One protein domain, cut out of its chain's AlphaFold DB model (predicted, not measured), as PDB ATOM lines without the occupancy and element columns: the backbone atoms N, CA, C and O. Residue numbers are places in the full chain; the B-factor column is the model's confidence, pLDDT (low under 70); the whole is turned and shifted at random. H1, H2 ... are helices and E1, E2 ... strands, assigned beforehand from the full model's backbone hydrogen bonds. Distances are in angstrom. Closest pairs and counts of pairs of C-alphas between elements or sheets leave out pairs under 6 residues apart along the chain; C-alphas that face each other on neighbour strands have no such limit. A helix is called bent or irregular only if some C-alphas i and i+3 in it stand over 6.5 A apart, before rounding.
ATOM      1  N   LYS A   5      16.732 -27.169  15.462       96.31
ATOM      2  CA  LYS A   5      15.584 -26.639  14.717       96.31
ATOM      3  C   LYS A   5      14.362 -26.512  15.622       96.31
ATOM      4  O   LYS A   5      13.977 -27.472  16.293       96.31
ATOM      5  N   GLU A   6      13.752 -25.331  15.608       97.31
ATOM      6  CA  GLU A   6      12.462 -25.078  16.251       97.31
ATOM      7  C   GLU A   6      11.338 -25.826  15.511       97.31
ATOM      8  O   GLU A   6      11.340 -25.945  14.283       97.31
ATOM      9  N   VAL A   7      10.380 -26.360  16.263       96.81
ATOM     10  CA  VAL A   7       9.231 -27.107  15.746       96.81
ATOM     11  C   VAL A   7       8.096 -26.126  15.471       96.81
ATOM     12  O   VAL A   7       7.392 -25.718  16.390       96.81
ATOM     13  N   ILE A   8       7.931 -25.741  14.205       95.00
ATOM     14  CA  ILE A   8       7.009 -24.657  13.819       95.00
ATOM     15  C   ILE A   8       5.891 -25.178  12.909       95.00
ATOM     16  O   ILE A   8       4.751 -24.729  12.989       95.00
ATOM     17  N   SER A   9       6.193 -26.142  12.036       95.81
ATOM     18  CA  SER A   9       5.223 -26.687  11.082       95.81
ATOM     19  C   SER A   9       4.565 -27.980  11.574       95.81
ATOM     20  O   SER A   9       5.127 -28.726  12.377       95.81
ATOM     21  N   SER A  10       3.410 -28.338  11.004       94.75
ATOM     22  CA  SER A  10       2.776 -29.641  11.260       94.75
ATOM     23  C   SER A  10       3.682 -30.825  10.898       94.75
ATOM     24  O   SER A  10       3.541 -31.912  11.459       94.75
ATOM     25  N   GLN A  11       4.610 -30.633   9.953       95.56
ATOM     26  CA  GLN A  11       5.600 -31.645   9.603       95.56
ATOM     27  C   GLN A  11       6.673 -31.769  10.689       95.56
ATOM     28  O   GLN A  11       7.035 -32.891  11.041       95.56
ATOM     29  N   ASP A  12       7.123 -30.653  11.263       96.62
ATOM     30  CA  ASP A  12       8.061 -30.672  12.387       96.62
ATOM     31  C   ASP A  12       7.433 -31.348  13.606       96.62
ATOM     32  O   ASP A  12       8.073 -32.191  14.226       96.62
ATOM     33  N   ILE A  13       6.158 -31.061  13.905       96.94
ATOM     34  CA  ILE A  13       5.432 -31.708  15.011       96.94
ATOM     35  C   ILE A  13       5.424 -33.228  14.819       96.94
ATOM     36  O   ILE A  13       5.714 -33.971  15.753       96.94
ATOM     37  N   LYS A  14       5.152 -33.715  13.599       96.19
ATOM     38  CA  LYS A  14       5.192 -35.156  13.292       96.19
ATOM     39  C   LYS A  14       6.569 -35.769  13.529       96.19
ATOM     40  O   LYS A  14       6.639 -36.905  13.993       96.19
ATOM     41  N   VAL A  15       7.639 -35.060  13.172       96.25
ATOM     42  CA  VAL A  15       9.017 -35.505  13.429       96.25
ATOM     43  C   VAL A  15       9.280 -35.542  14.934       96.25
ATOM     44  O   VAL A  15       9.748 -36.560  15.440       96.25
ATOM     45  N   PHE A  16       8.896 -34.485  15.651       96.81
ATOM     46  CA  PHE A  16       9.063 -34.348  17.096       96.81
ATOM     47  C   PHE A  16       8.378 -35.486  17.867       96.81
ATOM     48  O   PHE A  16       9.040 -36.208  18.608       96.81
ATOM     49  N   VAL A  17       7.086 -35.744  17.626       96.56
ATOM     50  CA  VAL A  17       6.342 -36.784  18.370       96.56
ATOM     51  C   VAL A  17       6.814 -38.210  18.063       96.56
ATOM     52  O   VAL A  17       6.654 -39.115  18.885       96.56
ATOM     53  N   LYS A  18       7.397 -38.434  16.877       96.31
ATOM     54  CA  LYS A  18       7.913 -39.746  16.455       96.31
ATOM     55  C   LYS A  18       9.343 -40.009  16.913       96.31
ATOM     56  O   LYS A  18       9.785 -41.149  16.814       96.31
ATOM     57  N   PHE A  19      10.057 -39.009  17.424       95.81
ATOM     58  CA  PHE A  19      11.461 -39.138  17.821       95.81
ATOM     59  C   PHE A  19      11.699 -40.311  18.788       95.81
ATOM     60  O   PHE A  19      12.570 -41.154  18.562       95.81
ATOM     61  N   GLN A  20      10.837 -40.437  19.799       94.44
ATOM     62  CA  GLN A  20      10.876 -41.513  20.795       94.44
ATOM     63  C   GLN A  20      10.762 -42.929  20.197       94.44
ATOM     64  O   GLN A  20      11.347 -43.861  20.741       94.44
ATOM     65  N   PHE A  21      10.099 -43.103  19.046       95.81
ATOM     66  CA  PHE A  21       9.947 -44.416  18.402       95.81
ATOM     67  C   PHE A  21      11.287 -44.977  17.922       95.81
ATOM     68  O   PHE A  21      11.463 -46.190  17.881       95.81
ATOM     69  N   GLY A  22      12.237 -44.111  17.558       94.81
ATOM     70  CA  GLY A  22      13.585 -44.536  17.186       94.81
ATOM     71  C   GLY A  22      14.418 -44.957  18.396       94.81
ATOM     72  O   GLY A  22      15.148 -45.945  18.316       94.81
ATOM     73  N   ILE A  23      14.279 -44.226  19.508       94.69
ATOM     74  CA  ILE A  23      15.011 -44.465  20.761       94.69
ATOM     75  C   ILE A  23      14.572 -45.787  21.388       94.69
ATOM     76  O   ILE A  23      15.406 -46.635  21.697       94.69
ATOM     77  N   TYR A  24      13.263 -45.979  21.525       96.88
ATOM     78  CA  TYR A  24      12.691 -47.091  22.280       96.88
ATOM     79  C   TYR A  24      12.284 -48.288  21.415       96.88
ATOM     80  O   TYR A  24      11.613 -49.197  21.893       96.88
ATOM     81  N   LYS A  25      12.712 -48.341  20.146       95.94
ATOM     82  CA  LYS A  25      12.299 -49.379  19.180       95.94
ATOM     83  C   LYS A  25      12.459 -50.830  19.662       95.94
ATOM     84  O   LYS A  25      11.732 -51.696  19.194       95.94
ATOM     85  N   ASN A  26      13.420 -51.085  20.553       96.56
ATOM     86  CA  ASN A  26      13.752 -52.413  21.074       96.56
ATOM     87  C   ASN A  26      13.596 -52.496  22.603       96.56
ATOM     88  O   ASN A  26      14.096 -53.441  23.209       96.56
ATOM     89  N   ASP A  27      12.974 -51.497  23.230       97.88
ATOM     90  CA  ASP A  27      12.736 -51.497  24.669       97.88
ATOM     91  C   ASP A  27      11.448 -52.290  24.967       97.88
ATOM     92  O   ASP A  27      10.361 -51.841  24.595       97.88
ATOM     93  N   PRO A  28      11.531 -53.470  25.616       96.81
ATOM     94  CA  PRO A  28      10.362 -54.306  25.882       96.81
ATOM     95  C   PRO A  28       9.387 -53.687  26.893       96.81
ATOM     96  O   PRO A  28       8.258 -54.157  27.001       96.81
ATOM     97  N   MET A  29       9.811 -52.660  27.634       97.56
ATOM     98  CA  MET A  29       8.981 -51.964  28.620       97.56
ATOM     99  C   MET A  29       8.366 -50.675  28.073       97.56
ATOM    100  O   MET A  29       7.612 -50.002  28.779       97.56
ATOM    101  N   TRP A  30       8.664 -50.315  26.825       97.44
ATOM    102  CA  TRP A  30       8.134 -49.101  26.233       97.44
ATOM    103  C   TRP A  30       6.710 -49.297  25.711       97.44
ATOM    104  O   TRP A  30       6.429 -50.164  24.884       97.44
ATOM    105  N   VAL A  31       5.807 -48.437  26.179       96.56
ATOM    106  CA  VAL A  31       4.429 -48.362  25.694       96.56
ATOM    107  C   VAL A  31       4.336 -47.183  24.720       96.56
ATOM    108  O   VAL A  31       4.415 -46.033  25.161       96.56
ATOM    109  N   PRO A  32       4.190 -47.422  23.404       95.00
ATOM    110  CA  PRO A  32       4.146 -46.346  22.424       95.00
ATOM    111  C   PRO A  32       2.886 -45.485  22.612       95.00
ATOM    112  O   PRO A  32       1.780 -46.032  22.693       95.00
ATOM    113  N   PRO A  33       3.008 -44.146  22.632       95.56
ATOM    114  CA  PRO A  33       1.847 -43.272  22.720       95.56
ATOM    115  C   PRO A  33       1.073 -43.223  21.396       95.56
ATOM    116  O   PRO A  33       1.589 -43.522  20.312       95.56
ATOM    117  N   ILE A  34      -0.192 -42.796  21.463       96.94
ATOM    118  CA  ILE A  34      -1.040 -42.631  20.278       96.94
ATOM    119  C   ILE A  34      -0.599 -41.372  19.525       96.94
ATOM    120  O   ILE A  34      -0.944 -40.255  19.900       96.94
ATOM    121  N   ILE A  35       0.096 -41.557  18.398       96.38
ATOM    122  CA  ILE A  35       0.689 -40.468  17.594       96.38
ATOM    123  C   ILE A  35      -0.310 -39.342  17.283       96.38
ATOM    124  O   ILE A  35       0.052 -38.170  17.295       96.38
ATOM    125  N   LYS A  36      -1.571 -39.674  16.985       96.44
ATOM    126  CA  LYS A  36      -2.594 -38.667  16.666       96.44
ATOM    127  C   LYS A  36      -2.933 -37.776  17.865       96.44
ATOM    128  O   LYS A  36      -3.185 -36.594  17.659       96.44
ATOM    129  N   GLU A  37      -2.953 -38.327  19.076       97.31
ATOM    130  CA  GLU A  37      -3.212 -37.553  20.295       97.31
ATOM    131  C   GLU A  37      -1.996 -36.702  20.666       97.31
ATOM    132  O   GLU A  37      -2.155 -35.521  20.954       97.31
ATOM    133  N   GLU A  38      -0.784 -37.244  20.509       96.81
ATOM    134  CA  GLU A  38       0.459 -36.478  20.660       96.81
ATOM    135  C   GLU A  38       0.480 -35.254  19.730       96.81
ATOM    136  O   GLU A  38       0.672 -34.130  20.182       96.81
ATOM    137  N   ILE A  39       0.192 -35.427  18.430       96.94
ATOM    138  CA  ILE A  39       0.149 -34.305  17.470       96.94
ATOM    139  C   ILE A  39      -0.817 -33.207  17.931       96.94
ATOM    140  O   ILE A  39      -0.509 -32.026  17.762       96.94
ATOM    141  N   LYS A  40      -1.968 -33.576  18.509       96.62
ATOM    142  CA  LYS A  40      -2.939 -32.589  18.992       96.62
ATOM    143  C   LYS A  40      -2.387 -31.767  20.153       96.62
ATOM    144  O   LYS A  40      -2.624 -30.570  20.202       96.62
ATOM    145  N   MET A  41      -1.630 -32.378  21.066       95.38
ATOM    146  CA  MET A  41      -1.048 -31.664  22.210       95.38
ATOM    147  C   MET A  41      -0.054 -30.577  21.786       95.38
ATOM    148  O   MET A  41       0.025 -29.534  22.433       95.38
ATOM    149  N   TYR A  42       0.679 -30.790  20.694       94.94
ATOM    150  CA  TYR A  42       1.712 -29.860  20.224       94.94
ATOM    151  C   TYR A  42       1.236 -28.895  19.128       94.94
ATOM    152  O   TYR A  42       1.996 -28.025  18.709       94.94
ATOM    153  N   SER A  43      -0.004 -29.024  18.647       92.69
ATOM    154  CA  SER A  43      -0.559 -28.149  17.611       92.69
ATOM    155  C   SER A  43      -1.391 -27.017  18.232       92.69
ATOM    156  O   SER A  43      -2.368 -27.302  18.927       92.69
ATOM    157  N   PRO A  44      -1.095 -25.734  17.942       90.44
ATOM    158  CA  PRO A  44      -1.892 -24.600  18.432       90.44
ATOM    159  C   PRO A  44      -3.325 -24.577  17.881       90.44
ATOM    160  O   PRO A  44      -4.210 -23.978  18.494       90.44
ATOM    161  N   ASP A  45      -3.578 -25.273  16.770       92.19
ATOM    162  CA  ASP A  45      -4.915 -25.415  16.183       92.19
ATOM    163  C   ASP A  45      -5.829 -26.310  17.030       92.19
ATOM    164  O   ASP A  45      -7.052 -26.209  16.954       92.19
ATOM    165  N   THR A  46      -5.243 -27.212  17.824       95.25
ATOM    166  CA  THR A  46      -5.982 -28.268  18.533       95.25
ATOM    167  C   THR A  46      -5.764 -28.267  20.042       95.25
ATOM    168  O   THR A  46      -6.664 -28.693  20.765       95.25
ATOM    169  N   ASN A  47      -4.643 -27.734  20.537       94.62
ATOM    170  CA  ASN A  47      -4.398 -27.535  21.959       94.62
ATOM    171  C   ASN A  47      -4.649 -26.070  22.374       94.62
ATOM    172  O   ASN A  47      -3.775 -25.217  22.193       94.62
ATOM    173  N   PRO A  48      -5.801 -25.754  22.996       93.44
ATOM    174  CA  PRO A  48      -6.095 -24.404  23.468       93.44
ATOM    175  C   PRO A  48      -5.177 -23.951  24.610       93.44
ATOM    176  O   PRO A  48      -5.070 -22.749  24.834       93.44
ATOM    177  N   ALA A  49      -4.502 -24.870  25.312       91.75
ATOM    178  CA  ALA A  49      -3.584 -24.530  26.395       91.75
ATOM    179  C   ALA A  49      -2.436 -23.627  25.904       91.75
ATOM    180  O   ALA A  49      -2.057 -22.687  26.597       91.75
ATOM    181  N   LEU A  50      -1.985 -23.824  24.657       91.12
ATOM    182  CA  LEU A  50      -0.927 -23.031  24.014       91.12
ATOM    183  C   LEU A  50      -1.303 -21.553  23.802       91.12
ATOM    184  O   LEU A  50      -0.460 -20.756  23.408       91.12
ATOM    185  N   LYS A  51      -2.559 -21.163  24.057       92.06
ATOM    186  CA  LYS A  51      -3.002 -19.758  24.036       92.06
ATOM    187  C   LYS A  51      -2.763 -19.033  25.360       92.06
ATOM    188  O   LYS A  51      -2.834 -17.810  25.391       92.06
ATOM    189  N   PHE A  52      -2.531 -19.769  26.445       95.75
ATOM    190  CA  PHE A  52      -2.409 -19.210  27.794       95.75
ATOM    191  C   PHE A  52      -0.958 -19.066  28.262       95.75
ATOM    192  O   PHE A  52      -0.713 -18.430  29.284       95.75
ATOM    193  N   TYR A  53      -0.002 -19.640  27.535       91.19
ATOM    194  CA  TYR A  53       1.424 -19.537  27.824       91.19
ATOM    195  C   TYR A  53       2.233 -19.573  26.530       91.19
ATOM    196  O   TYR A  53       1.844 -20.210  25.554       91.19
ATOM    197  N   GLU A  54       3.384 -18.905  26.534       89.38
ATOM    198  CA  GLU A  54       4.335 -18.997  25.432       89.38
ATOM    199  C   GLU A  54       5.137 -20.300  25.556       89.38
ATOM    200  O   GLU A  54       5.690 -20.611  26.612       89.38
ATOM    201  N   SER A  55       5.192 -21.084  24.479       91.12
ATOM    202  CA  SER A  55       5.918 -22.356  24.437       91.12
ATOM    203  C   SER A  55       6.695 -22.498  23.138       91.12
ATOM    204  O   SER A  55       6.167 -22.180  22.072       91.12
ATOM    205  N   LYS A  56       7.907 -23.052  23.221       94.06
ATOM    206  CA  LYS A  56       8.729 -23.418  22.064       94.06
ATOM    207  C   LYS A  56       9.239 -24.843  22.208       94.06
ATOM    208  O   LYS A  56       9.698 -25.230  23.281       94.06
ATOM    209  N   PHE A  57       9.196 -25.597  21.116       95.50
ATOM    210  CA  PHE A  57       9.679 -26.976  21.053       95.50
ATOM    211  C   PHE A  57      10.833 -27.073  20.058       95.50
ATOM    212  O   PHE A  57      10.882 -26.331  19.077       95.50
ATOM    213  N   TRP A  58      11.769 -27.985  20.313       96.94
ATOM    214  CA  TRP A  58      13.035 -28.055  19.586       96.94
ATOM    215  C   TRP A  58      13.416 -29.499  19.278       96.94
ATOM    216  O   TRP A  58      13.155 -30.409  20.059       96.94
ATOM    217  N   THR A  59      14.072 -29.688  18.140       95.31
ATOM    218  CA  THR A  59      14.676 -30.956  17.715       95.31
ATOM    219  C   THR A  59      16.160 -30.752  17.435       95.31
ATOM    220  O   THR A  59      16.580 -29.641  17.100       95.31
ATOM    221  N   ALA A  60      16.946 -31.822  17.582       93.75
ATOM    222  CA  ALA A  60      18.366 -31.837  17.259       93.75
ATOM    223  C   ALA A  60      18.747 -33.130  16.523       93.75
ATOM    224  O   ALA A  60      18.241 -34.199  16.870       93.75
ATOM    225  N   TRP A  61      19.629 -33.026  15.529       87.31
ATOM    226  CA  TRP A  61      20.232 -34.154  14.803       87.31
ATOM    227  C   TRP A  61      21.641 -33.819  14.309       87.31
ATOM    228  O   TRP A  61      22.011 -32.617  14.303       87.31
TER     229      TRP A  61
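AT A GLANCE: This is residues 5 to 61 of the 61 residues of an uncharacterized protein of Bacteroidetes bacterium (UniProt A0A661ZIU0). Two helices, H1 and the shorter H2, cross face to face, joined by a long loop that swings out to one end of the domain, while the small helix H3 and the turn after it lie at the other end. The two ends of the printed part come back together, residues 5 to 6 beside the short strand E1. The printed part has 57 residues, with three named helices and one named strand in the order H1, H2, H3, E1, and its class is mostly helix. It is only just loose, close to compact, with a radius of gyration of the C-alphas of 12.5 A, and elongated, spanning 37 by 23 by 17 A.

IN THESE COORDINATES: H1, residues 10 to 23, begins at C-alpha 10 (2.776, -29.641, 11.260) and is 21.4 A long. It is irregular, but only just: C-alphas 17 and 20 are 7.0 A apart. H2, residues 35 to 42, is 11.0 A long. H3, residues 48 to 51, is 5.6 A long. E1, residues 58 to 60, is 6.9 A long and ends at C-alpha 60 (18.366, -31.837, 17.259).

HOW THE PARTS SIT: H1 touches H2 with residues 13 to 18 alone, the closest C-alphas being those of Val 17 and Glu 38, 6.3 A apart. They run opposite ways at a steep tilt of 59 degrees. H2 and H3 are near each other, their closest C-alphas 8.2 A apart. The closest C-alphas of H1 and E1, those of Phe 16 and Thr 59, are 6.6 A apart. E1 pairs with no named strand, but its residues 58 to 59 pair with residues 5 to 6, antiparallel. H1 and H3 are apart, as are H2 and E1. Every O i to N i+4 pair is within hydrogen-bond range in H2, and 6 of 10 are in H1; H3 is too short for such a pair.

THE WHOLE: The C-alphas farthest apart are those of Asn 26 and Phe 52, at 37.5 A. The link from H1 to H2 is long. The printed part has no cut, and no printed residue is under 70 in pLDDT.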